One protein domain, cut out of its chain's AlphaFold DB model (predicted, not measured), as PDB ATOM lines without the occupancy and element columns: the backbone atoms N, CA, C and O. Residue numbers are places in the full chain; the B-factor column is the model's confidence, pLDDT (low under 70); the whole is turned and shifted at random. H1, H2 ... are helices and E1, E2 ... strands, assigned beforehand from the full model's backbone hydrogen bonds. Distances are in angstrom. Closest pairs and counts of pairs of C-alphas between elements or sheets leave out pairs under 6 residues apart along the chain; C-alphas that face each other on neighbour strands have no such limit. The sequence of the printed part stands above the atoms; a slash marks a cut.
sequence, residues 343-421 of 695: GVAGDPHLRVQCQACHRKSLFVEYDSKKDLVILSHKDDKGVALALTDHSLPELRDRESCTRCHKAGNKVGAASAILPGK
ATOM      1  N   GLY A 343      29.091  68.079 210.788       77.06
ATOM      2  CA  GLY A 343      29.379  66.835 211.512       77.06
ATOM      3  C   GLY A 343      30.813  66.702 212.040       77.06
ATOM      4  O   GLY A 343      31.061  65.823 212.858       77.06
ATOM      5  N   VAL A 344      31.752  67.542 211.586       78.19
ATOM      6  CA  VAL A 344      33.175  67.440 211.964       78.19
ATOM      7  C   VAL A 344      33.491  68.273 213.204       78.19
ATOM      8  O   VAL A 344      34.054  67.751 214.160       78.19
ATOM      9  N   ALA A 345      33.103  69.551 213.199       78.31
ATOM     10  CA  ALA A 345      33.436  70.518 214.251       78.31
ATOM     11  C   ALA A 345      32.196  71.203 214.859       78.31
ATOM     12  O   ALA A 345      32.294  72.281 215.432       78.31
ATOM     13  N   GLY A 346      31.003  70.626 214.687       82.50
ATOM     14  CA  GLY A 346      29.735  71.204 215.154       82.50
ATOM     15  C   GLY A 346      29.137  72.280 214.237       82.50
ATOM     16  O   GLY A 346      27.924  72.471 214.231       82.50
ATOM     17  N   ASP A 347      29.960  72.925 213.406       85.44
ATOM     18  CA  ASP A 347      29.570  73.896 212.376       85.44
ATOM     19  C   ASP A 347      30.604  73.863 211.223       85.44
ATOM     20  O   ASP A 347      31.766  73.507 211.459       85.44
ATOM     21  N   PRO A 348      30.243  74.201 209.968       86.50
ATOM     22  CA  PRO A 348      31.205  74.322 208.873       86.50
ATOM     23  C   PRO A 348      32.170  75.504 209.041       86.50
ATOM     24  O   PRO A 348      33.148  75.566 208.305       86.50
ATOM     25  N   HIS A 349      31.916  76.432 209.978       90.19
ATOM     26  CA  HIS A 349      32.793  77.566 210.278       90.19
ATOM     27  C   HIS A 349      33.153  78.399 209.037       90.19
ATOM     28  O   HIS A 349      34.285  78.841 208.878       90.19
ATOM     29  N   LEU A 350      32.184  78.661 208.155       89.50
ATOM     30  CA  LEU A 350      32.428  79.326 206.863       89.50
ATOM     31  C   LEU A 350      32.929  80.772 206.982       89.50
ATOM     32  O   LEU A 350      33.472  81.318 206.026       89.50
ATOM     33  N   ARG A 351      32.791  81.375 208.168       89.44
ATOM     34  CA  ARG A 351      33.359  82.686 208.505       89.44
ATOM     35  C   ARG A 351      34.768  82.600 209.103       89.44
ATOM     36  O   ARG A 351      35.332  83.614 209.488       89.44
ATOM     37  N   VAL A 352      35.341  81.408 209.233       90.81
ATOM     38  CA  VAL A 352      36.673  81.175 209.797       90.81
ATOM     39  C   VAL A 352      37.580  80.679 208.683       90.81
ATOM     40  O   VAL A 352      37.301  79.677 208.030       90.81
ATOM     41  N   GLN A 353      38.683  81.384 208.448       90.50
ATOM     42  CA  GLN A 353      39.658  80.959 207.455       90.50
ATOM     43  C   GLN A 353      40.297  79.643 207.906       90.50
ATOM     44  O   GLN A 353      40.623  79.497 209.083       90.50
ATOM     45  N   CYS A 354      40.505  78.688 206.993       88.62
ATOM     46  CA  CYS A 354      40.943  77.337 207.363       88.62
ATOM     47  C   CYS A 354      42.166  77.349 208.292       88.62
ATOM     48  O   CYS A 354      42.168  76.654 209.302       88.62
ATOM     49  N   GLN A 355      43.166  78.195 208.028       87.19
ATOM     50  CA  GLN A 355      44.358  78.303 208.871       87.19
ATOM     51  C   GLN A 355      44.092  78.787 210.302       87.19
ATOM     52  O   GLN A 355      44.853  78.426 211.192       87.19
ATOM     53  N   ALA A 356      43.030  79.559 210.556       89.00
ATOM     54  CA  ALA A 356      42.688  80.007 211.907       89.00
ATOM     55  C   ALA A 356      42.323  78.830 212.827       89.00
ATOM     56  O   ALA A 356      42.559  78.882 214.032       89.00
ATOM     57  N   CYS A 357      41.827  77.737 212.240       86.62
ATOM     58  CA  CYS A 357      41.540  76.489 212.940       86.62
ATOM     59  C   CYS A 357      42.675  75.458 212.773       86.62
ATOM     60  O   CYS A 357      43.136  74.858 213.738       86.62
ATOM     61  N   HIS A 358      43.181  75.296 211.548       86.00
ATOM     62  CA  HIS A 358      44.106  74.229 211.152       86.00
ATOM     63  C   HIS A 358      45.599  74.551 211.338       86.00
ATOM     64  O   HIS A 358      46.436  73.774 210.890       86.00
ATOM     65  N   ARG A 359      45.978  75.669 211.964       85.75
ATOM     66  CA  ARG A 359      47.383  75.953 212.322       85.75
ATOM     67  C   ARG A 359      47.591  75.928 213.827       85.75
ATOM     68  O   ARG A 359      46.642  75.984 214.604       85.75
ATOM     69  N   LYS A 360      48.851  75.866 214.251       83.75
ATOM     70  CA  LYS A 360      49.224  75.795 215.668       83.75
ATOM     71  C   LYS A 360      48.965  77.084 216.458       83.75
ATOM     72  O   LYS A 360      48.671  76.996 217.645       83.75
ATOM     73  N   SER A 361      49.056  78.258 215.824       86.25
ATOM     74  CA  SER A 361      48.852  79.546 216.509       86.25
ATOM     75  C   SER A 361      47.483  79.606 217.198       86.25
ATOM     76  O   SER A 361      46.466  79.250 216.604       86.25
ATOM     77  N   LEU A 362      47.470  80.061 218.453       86.44
ATOM     78  CA  LEU A 362      46.258  80.181 219.270       86.44
ATOM     79  C   LEU A 362      45.537  81.523 219.076       86.44
ATOM     80  O   LEU A 362      44.411  81.685 219.544       86.44
ATOM     81  N   PHE A 363      46.182  82.478 218.406       90.12
ATOM     82  CA  PHE A 363      45.699  83.848 218.292       90.12
ATOM     83  C   PHE A 363      44.941  84.051 216.985       90.12
ATOM     84  O   PHE A 363      45.449  83.803 215.888       90.12
ATOM     85  N   VAL A 364      43.708  84.527 217.120       92.25
ATOM     86  CA  VAL A 364      42.784  84.789 216.019       92.25
ATOM     87  C   VAL A 364      42.219  86.192 216.152       92.25
ATOM     88  O   VAL A 364      42.024  86.700 217.257       92.25
ATOM     89  N   GLU A 365      41.931  86.812 215.020       92.12
ATOM     90  CA  GLU A 365      41.306  88.126 214.960       92.12
ATOM     91  C   GLU A 365      40.207  88.146 213.905       92.12
ATOM     92  O   GLU A 365      40.197  87.346 212.970       92.12
ATOM     93  N   TYR A 366      39.257  89.058 214.071       91.88
ATOM     94  CA  TYR A 366      38.216  89.289 213.084       91.88
ATOM     95  C   TYR A 366      38.640  90.414 212.133       91.88
ATOM     96  O   TYR A 366      38.832  91.554 212.558       91.88
ATOM     97  N   ASP A 367      38.770  90.091 210.847       89.94
ATOM     98  CA  ASP A 367      39.038  91.052 209.778       89.94
ATOM     99  C   ASP A 367      37.707  91.595 209.242       89.94
ATOM    100  O   ASP A 367      36.983  90.915 208.509       89.94
ATOM    101  N   SER A 368      37.390  92.844 209.589       85.88
ATOM    102  CA  SER A 368      36.148  93.509 209.183       85.88
ATOM    103  C   SER A 368      36.055  93.797 207.684       85.88
ATOM    104  O   SER A 368      34.947  93.938 207.174       85.88
ATOM    105  N   LYS A 369      37.183  93.867 206.962       85.94
ATOM    106  CA  LYS A 369      37.187  94.089 205.506       85.94
ATOM    107  C   LYS A 369      36.849  92.812 204.753       85.94
ATOM    108  O   LYS A 369      36.197  92.868 203.716       85.94
ATOM    109  N   LYS A 370      37.319  91.671 205.261       84.69
ATOM    110  CA  LYS A 370      37.055  90.351 204.669       84.69
ATOM    111  C   LYS A 370      35.801  89.686 205.236       84.69
ATOM    112  O   LYS A 370      35.316  88.738 204.628       84.69
ATOM    113  N   ASP A 371      35.284  90.178 206.365       87.69
ATOM    114  CA  ASP A 371      34.232  89.534 207.161       87.69
ATOM    115  C   ASP A 371      34.600  88.076 207.495       87.69
ATOM    116  O   ASP A 371      33.799  87.155 207.358       87.69
ATOM    117  N   LEU A 372      35.857  87.866 207.904       90.06
ATOM    118  CA  LEU A 372      36.422  86.555 208.219       90.06
ATOM    119  C   LEU A 372      37.243  86.600 209.507       90.06
ATOM    120  O   LEU A 372      37.957  87.561 209.783       90.06
ATOM    121  N   VAL A 373      37.186  85.514 210.269       92.50
ATOM    122  CA  VAL A 373      38.112  85.230 211.361       92.50
ATOM    123  C   VAL A 373      39.385  84.648 210.761       92.50
ATOM    124  O   VAL A 373      39.354  83.604 210.105       92.50
ATOM    125  N   ILE A 374      40.502  85.329 210.979       91.44
ATOM    126  CA  ILE A 374      41.818  84.984 210.447       91.44
ATOM    127  C   ILE A 374      42.800  84.724 211.592       91.44
ATOM    128  O   ILE A 374      42.532  85.046 212.750       91.44
ATOM    129  N   LEU A 375      43.952  84.130 211.275       89.81
ATOM    130  CA  LEU A 375      45.065  84.084 212.225       89.81
ATOM    131  C   LEU A 375      45.567  85.500 212.490       89.81
ATOM    132  O   LEU A 375      45.853  86.233 211.539       89.81
ATOM    133  N   SER A 376      45.712  85.858 213.764       90.44
ATOM    134  CA  SER A 376      46.295  87.146 214.115       90.44
ATOM    135  C   SER A 376      47.808  87.108 213.929       90.44
ATOM    136  O   SER A 376      48.476  86.130 214.270       90.44
ATOM    137  N   HIS A 377      48.350  88.200 213.394       88.62
ATOM    138  CA  HIS A 377      49.794  88.422 213.307       88.62
ATOM    139  C   HIS A 377      50.376  88.952 214.617       88.62
ATOM    140  O   HIS A 377      51.569  89.240 214.673       88.62
ATOM    141  N   LYS A 378      49.550  89.130 215.651       89.75
ATOM    142  CA  LYS A 378      49.971  89.596 216.964       89.75
ATOM    143  C   LYS A 378      49.367  88.727 218.058       89.75
ATOM    144  O   LYS A 378      48.293  88.154 217.881       89.75
ATOM    145  N   ASP A 379      50.064  88.619 219.177       88.69
ATOM    146  CA  ASP A 379      49.496  88.024 220.382       88.69
ATOM    147  C   ASP A 379      48.570  89.013 221.121       88.69
ATOM    148  O   ASP A 379      48.409  90.173 220.729       88.69
ATOM    149  N   ASP A 380      47.976  88.567 222.234       84.56
ATOM    150  CA  ASP A 380      47.102  89.402 223.074       84.56
ATOM    151  C   ASP A 380      47.821  90.632 223.680       84.56
ATOM    152  O   ASP A 380      47.158  91.573 224.122       84.56
ATOM    153  N   LYS A 381      49.164  90.650 223.694       86.75
ATOM    154  CA  LYS A 381      50.009  91.757 224.177       86.75
ATOM    155  C   LYS A 381      50.493  92.674 223.045       86.75
ATOM    156  O   LYS A 381      51.160  93.669 223.319       86.75
ATOM    157  N   GLY A 382      50.149  92.375 221.792       85.31
ATOM    158  CA  GLY A 382      50.542  93.150 220.615       85.31
ATOM    159  C   GLY A 382      51.915  92.793 220.035       85.31
ATOM    160  O   GLY A 382      52.372  93.495 219.129       85.31
ATOM    161  N   VAL A 383      52.559  91.726 220.514       87.50
ATOM    162  CA  VAL A 383      53.848  91.228 220.011       87.50
ATOM    163  C   VAL A 383      53.636  90.523 218.676       87.50
ATOM    164  O   VAL A 383      52.714  89.721 218.543       87.50
ATOM    165  N   ALA A 384      54.480  90.815 217.685       88.50
ATOM    166  CA  ALA A 384      54.376  90.224 216.355       88.50
ATOM    167  C   ALA A 384      54.663  88.710 216.365       88.50
ATOM    168  O   ALA A 384      55.582  88.230 217.030       88.50
ATOM    169  N   LEU A 385      53.870  87.955 215.603       88.31
ATOM    170  CA  LEU A 385      53.943  86.503 215.482       88.31
ATOM    171  C   LEU A 385      54.459  86.103 214.098       88.31
ATOM    172  O   LEU A 385      53.946  86.551 213.074       88.31
ATOM    173  N   ALA A 386      55.420  85.178 214.073       82.81
ATOM    174  CA  ALA A 386      56.057  84.674 212.855       82.81
ATOM    175  C   ALA A 386      55.123  83.896 211.912       82.81
ATOM    176  O   ALA A 386      55.352  83.875 210.709       82.81
ATOM    177  N   LEU A 387      54.058  83.267 212.433       87.19
ATOM    178  CA  LEU A 387      53.099  82.431 211.682       87.19
ATOM    179  C   LEU A 387      53.741  81.444 210.670       87.19
ATOM    180  O   LEU A 387      53.099  81.045 209.699       87.19
ATOM    181  N   THR A 388      54.988  81.015 210.900       86.94
ATOM    182  CA  THR A 388      55.763  80.173 209.972       86.94
ATOM    183  C   THR A 388      55.633  78.671 210.214       86.94
ATOM    184  O   THR A 388      56.120  77.874 209.412       86.94
ATOM    185  N   ASP A 389      54.952  78.258 211.285       85.81
ATOM    186  CA  ASP A 389      54.712  76.847 211.588       85.81
ATOM    187  C   ASP A 389      53.688  76.254 210.606       85.81
ATOM    188  O   ASP A 389      52.529  76.691 210.551       85.81
ATOM    189  N   HIS A 390      54.130  75.262 209.825       88.69
ATOM    190  CA  HIS A 390      53.295  74.597 208.833       88.69
ATOM    191  C   HIS A 390      52.596  73.323 209.322       88.69
ATOM    192  O   HIS A 390      51.874  72.692 208.543       88.69
ATOM    193  N   SER A 391      52.732  72.985 210.604       83.44
ATOM    194  CA  SER A 391      52.067  71.829 211.194       83.44
ATOM    195  C   SER A 391      50.546  71.993 211.225       83.44
ATOM    196  O   SER A 391      50.000  73.085 211.427       83.44
ATOM    197  N   LEU A 392      49.854  70.874 211.004       78.50
ATOM    198  CA  LEU A 392      48.402  70.769 211.097       78.50
ATOM    199  C   LEU A 392      48.069  70.017 212.397       78.50
ATOM    200  O   LEU A 392      48.362  68.822 212.475       78.50
ATOM    201  N   PRO A 393      47.516  70.686 213.427       70.06
ATOM    202  CA  PRO A 393      47.166  70.040 214.682       70.06
ATOM    203  C   PRO A 393      45.974  69.095 214.496       70.06
ATOM    204  O   PRO A 393      45.158  69.252 213.581       70.06
ATOM    205  N   GLU A 394      45.851  68.115 215.387       68.19
ATOM    206  CA  GLU A 394      44.723  67.191 215.380       68.19
ATOM    207  C   GLU A 394      43.464  67.876 215.937       68.19
ATOM    208  O   GLU A 394      43.338  68.138 217.129       68.19
ATOM    209  N   LEU A 395      42.493  68.150 215.064       65.62
ATOM    210  CA  LEU A 395      41.261  68.883 215.398       65.62
ATOM    211  C   LEU A 395      40.269  68.133 216.304       65.62
ATOM    212  O   LEU A 395      39.186  68.642 216.584       65.62
ATOM    213  N   ARG A 396      40.594  66.915 216.747       64.50
ATOM    214  CA  ARG A 396      39.780  66.197 217.743       64.50
ATOM    215  C   ARG A 396      39.993  66.735 219.154       64.50
ATOM    216  O   ARG A 396      39.164  66.477 220.026       64.50
ATOM    217  N   ASP A 397      41.073  67.479 219.368       67.44
ATOM    218  CA  ASP A 397      41.360  68.108 220.644       67.44
ATOM    219  C   ASP A 397      40.502  69.364 220.851       67.44
ATOM    220  O   ASP A 397      40.560  70.328 220.078       67.44
ATOM    221  N   ARG A 398      39.708  69.351 221.929       71.19
ATOM    222  CA  ARG A 398      38.822  70.456 222.320       71.19
ATOM    223  C   ARG A 398      39.594  71.720 222.684       71.19
ATOM    224  O   ARG A 398      39.001  72.797 222.645       71.19
ATOM    225  N   GLU A 399      40.884  71.616 223.002       77.44
ATOM    226  CA  GLU A 399      41.713  72.778 223.324       77.44
ATOM    227  C   GLU A 399      41.774  73.775 222.153       77.44
ATOM    228  O   GLU A 399      41.646  74.985 222.351       77.44
ATOM    229  N   SER A 400      41.823  73.283 220.911       80.62
ATOM    230  CA  SER A 400      41.827  74.115 219.700       80.62
ATOM    231  C   SER A 400      40.569  74.979 219.544       80.62
ATOM    232  O   SER A 400      40.647  76.108 219.056       80.62
ATOM    233  N   CYS A 401      39.414  74.508 220.027       87.00
ATOM    234  CA  CYS A 401      38.158  75.253 219.962       87.00
ATOM    235  C   CYS A 401      38.159  76.470 220.900       87.00
ATOM    236  O   CYS A 401      37.479  77.459 220.618       87.00
ATOM    237  N   THR A 402      38.939  76.436 221.988       87.69
ATOM    238  CA  THR A 402      38.971  77.503 223.009       87.69
ATOM    239  C   THR A 402      39.565  78.819 222.500       87.69
ATOM    240  O   THR A 402      39.334  79.876 223.086       87.69
ATOM    241  N   ARG A 403      40.255  78.784 221.350       87.69
ATOM    242  CA  ARG A 403      40.759  79.972 220.640       87.69
ATOM    243  C   ARG A 403      39.641  80.960 220.310       87.69
ATOM    244  O   ARG A 403      39.798  82.166 220.495       87.69
ATOM    245  N   CYS A 404      38.502  80.432 219.859       90.94
ATOM    246  CA  CYS A 404      37.312  81.207 219.509       90.94
ATOM    247  C   CYS A 404      36.231  81.102 220.593       90.94
ATOM    248  O   CYS A 404      35.598  82.100 220.931       90.94
ATOM    249  N   HIS A 405      36.036  79.910 221.163       92.19
ATOM    250  CA  HIS A 405      34.996  79.623 222.151       92.19
ATOM    251  C   HIS A 405      35.487  79.887 223.576       92.19
ATOM    252  O   HIS A 405      35.730  78.969 224.358       92.19
ATOM    253  N   LYS A 406      35.646  81.171 223.900       91.75
ATOM    254  CA  LYS A 406      35.929  81.657 225.255       91.75
ATOM    255  C   LYS A 406      35.108  82.902 225.564       91.75
ATOM    256  O   LYS A 406      34.708  83.634 224.655       91.75
ATOM    257  N   ALA A 407      34.841  83.144 226.844       90.44
ATOM    258  CA  ALA A 407      34.181  84.371 227.277       90.44
ATOM    259  C   ALA A 407      35.046  85.598 226.929       90.44
ATOM    260  O   ALA A 407      36.265  85.570 227.095       90.44
ATOM    261  N   GLY A 408      34.421  86.660 226.420       87.75
ATOM    262  CA  GLY A 408      35.109  87.887 226.016       87.75
ATOM    263  C   GLY A 408      35.894  87.771 224.706       87.75
ATOM    264  O   GLY A 408      36.751  88.615 224.435       87.75
ATOM    265  N   ASN A 409      35.639  86.747 223.881       90.81
ATOM    266  CA  ASN A 409      36.300  86.629 222.581       90.81
ATOM    267  C   ASN A 409      35.949  87.823 221.672       90.81
ATOM    268  O   ASN A 409      34.860  88.391 221.751       90.81
ATOM    269  N   LYS A 410      36.874  88.202 220.785       87.75
ATOM    270  CA  LYS A 410      36.709  89.341 219.860       87.75
ATOM    271  C   LYS A 410      36.283  88.921 218.449       87.75
ATOM    272  O   LYS A 410      36.249  89.750 217.548       87.75
ATOM    273  N   VAL A 411      35.985  87.636 218.251       91.25
ATOM    274  CA  VAL A 411      35.714  87.046 216.929       91.25
ATOM    275  C   VAL A 411      34.227  86.803 216.664       91.25
ATOM    276  O   VAL A 411      33.853  86.368 215.576       91.25
ATOM    277  N   GLY A 412      33.368  87.107 217.642       90.06
ATOM    278  CA  GLY A 412      31.919  86.954 217.519       90.06
ATOM    279  C   GLY A 412      31.474  85.492 217.545       90.06
ATOM    280  O   GLY A 412      30.602  85.097 216.773       90.06
ATOM    281  N   ALA A 413      32.101  84.681 218.401       92.44
ATOM    282  CA  ALA A 413      31.748  83.282 218.628       92.44
ATOM    283  C   ALA A 413      31.041  83.098 219.979       92.44
ATOM    284  O   ALA A 413      31.242  83.873 220.918       92.44
ATOM    285  N   ALA A 414      30.218  82.054 220.092       93.56
ATOM    286  CA  ALA A 414      29.619  81.678 221.369       93.56
ATOM    287  C   ALA A 414      30.717  81.228 222.343       93.56
ATOM    288  O   ALA A 414      31.653  80.544 221.934       93.56
ATOM    289  N   SER A 415      30.607  81.574 223.625       93.38
ATOM    290  CA  SER A 415      31.604  81.158 224.623       93.38
ATOM    291  C   SER A 415      31.595  79.643 224.849       93.38
ATOM    292  O   SER A 415      32.634  79.060 225.142       93.38
ATOM    293  N   ALA A 416      30.440  79.000 224.668       90.81
ATOM    294  CA  ALA A 416      30.298  77.551 224.707       90.81
ATOM    295  C   ALA A 416      30.563  76.914 223.334       90.81
ATOM    296  O   ALA A 416      30.129  77.424 222.299       90.81
ATOM    297  N   ILE A 417      31.209  75.746 223.344       89.88
ATOM    298  CA  ILE A 417      31.329  74.873 222.171       89.88
ATOM    299  C   ILE A 417      30.006  74.121 222.017       89.88
ATOM    300  O   ILE A 417      29.650  73.289 222.856       89.88
ATOM    301  N   LEU A 418      29.260  74.428 220.958       89.06
ATOM    302  CA  LEU A 418      27.959  73.815 220.693       89.06
ATOM    303  C   LEU A 418      28.132  72.487 219.945       89.06
ATOM    304  O   LEU A 418      28.996  72.386 219.071       89.06
ATOM    305  N   PRO A 419      27.332  71.453 220.261       86.31
ATOM    306  CA  PRO A 419      27.412  70.198 219.535       86.31
ATOM    307  C   PRO A 419      26.865  70.352 218.112       86.31
ATOM    308  O   PRO A 419      26.021  71.204 217.831       86.31
ATOM    309  N   GLY A 420      27.302  69.461 217.221       85.06
ATOM    310  CA  GLY A 420      26.707  69.345 215.893       85.06
ATOM    311  C   GLY A 420      25.220  69.000 215.963       85.06
ATOM    312  O   GLY A 420      24.758  68.303 216.876       85.06
ATOM    313  N   LYS A 421      24.470  69.487 214.974       89.31
ATOM    314  CA  LYS A 421      23.050  69.163 214.804       89.31
ATOM    315  C   LYS A 421      22.853  67.667 214.547       89.31
ATOM    316  O   LYS A 421      23.739  66.973 214.053       89.31
TER     317      LYS A 421
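What this domain is: This is residues 343 to 421 of the 695 residues of an uncharacterized protein of Desulfobacteraceae bacterium (UniProt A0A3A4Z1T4). Little regular structure: mostly loops, with short helix H1 packed on strand E2 of a small antiparallel hairpin, E1 and E2, and short helix H2 near H1. Residues 376 to 397 loop outside from E2 to H2. The 79 printed residues run H1, E1, E2, H2, mixed in class, with 19 in named elements; compact, radius of gyration of the C-alphas 12.3 A, spans 37 by 26 by 22 A.

How they stand to each other: H1, residues 354 to 358, comes closest to E2, residues 372 to 375, at the C-alphas of Ala 356 and Leu 375, 4.7 A. E1, residues 364 to 367, forms a hairpin with E2, antiparallel at 141 degrees; N 365 and O 374 are within hydrogen-bond range, 2.9 A. H2, residues 398 to 403, is close but not clearly touching H1; the closest C-alphas, Cys 357 and Ser 400, are 7.2 A apart. Every O i to N i+4 pair is within range in H1, 0 of 2 in H2, where 2 of 3 O i to N i+3 pairs are.

Where its parts are: H1 (5.8 A) begins at C-alpha 354 (40.943, 77.337, 207.363); E1 measures 9.6 A, E2 9.8 A; H2 (9.9 A) ends at C-alpha 403 (40.759, 79.972, 220.640).

The domain as a whole: The printed part has no cut. The E2 to H2 link is long. Residues 394 to 397 are under pLDDT 70.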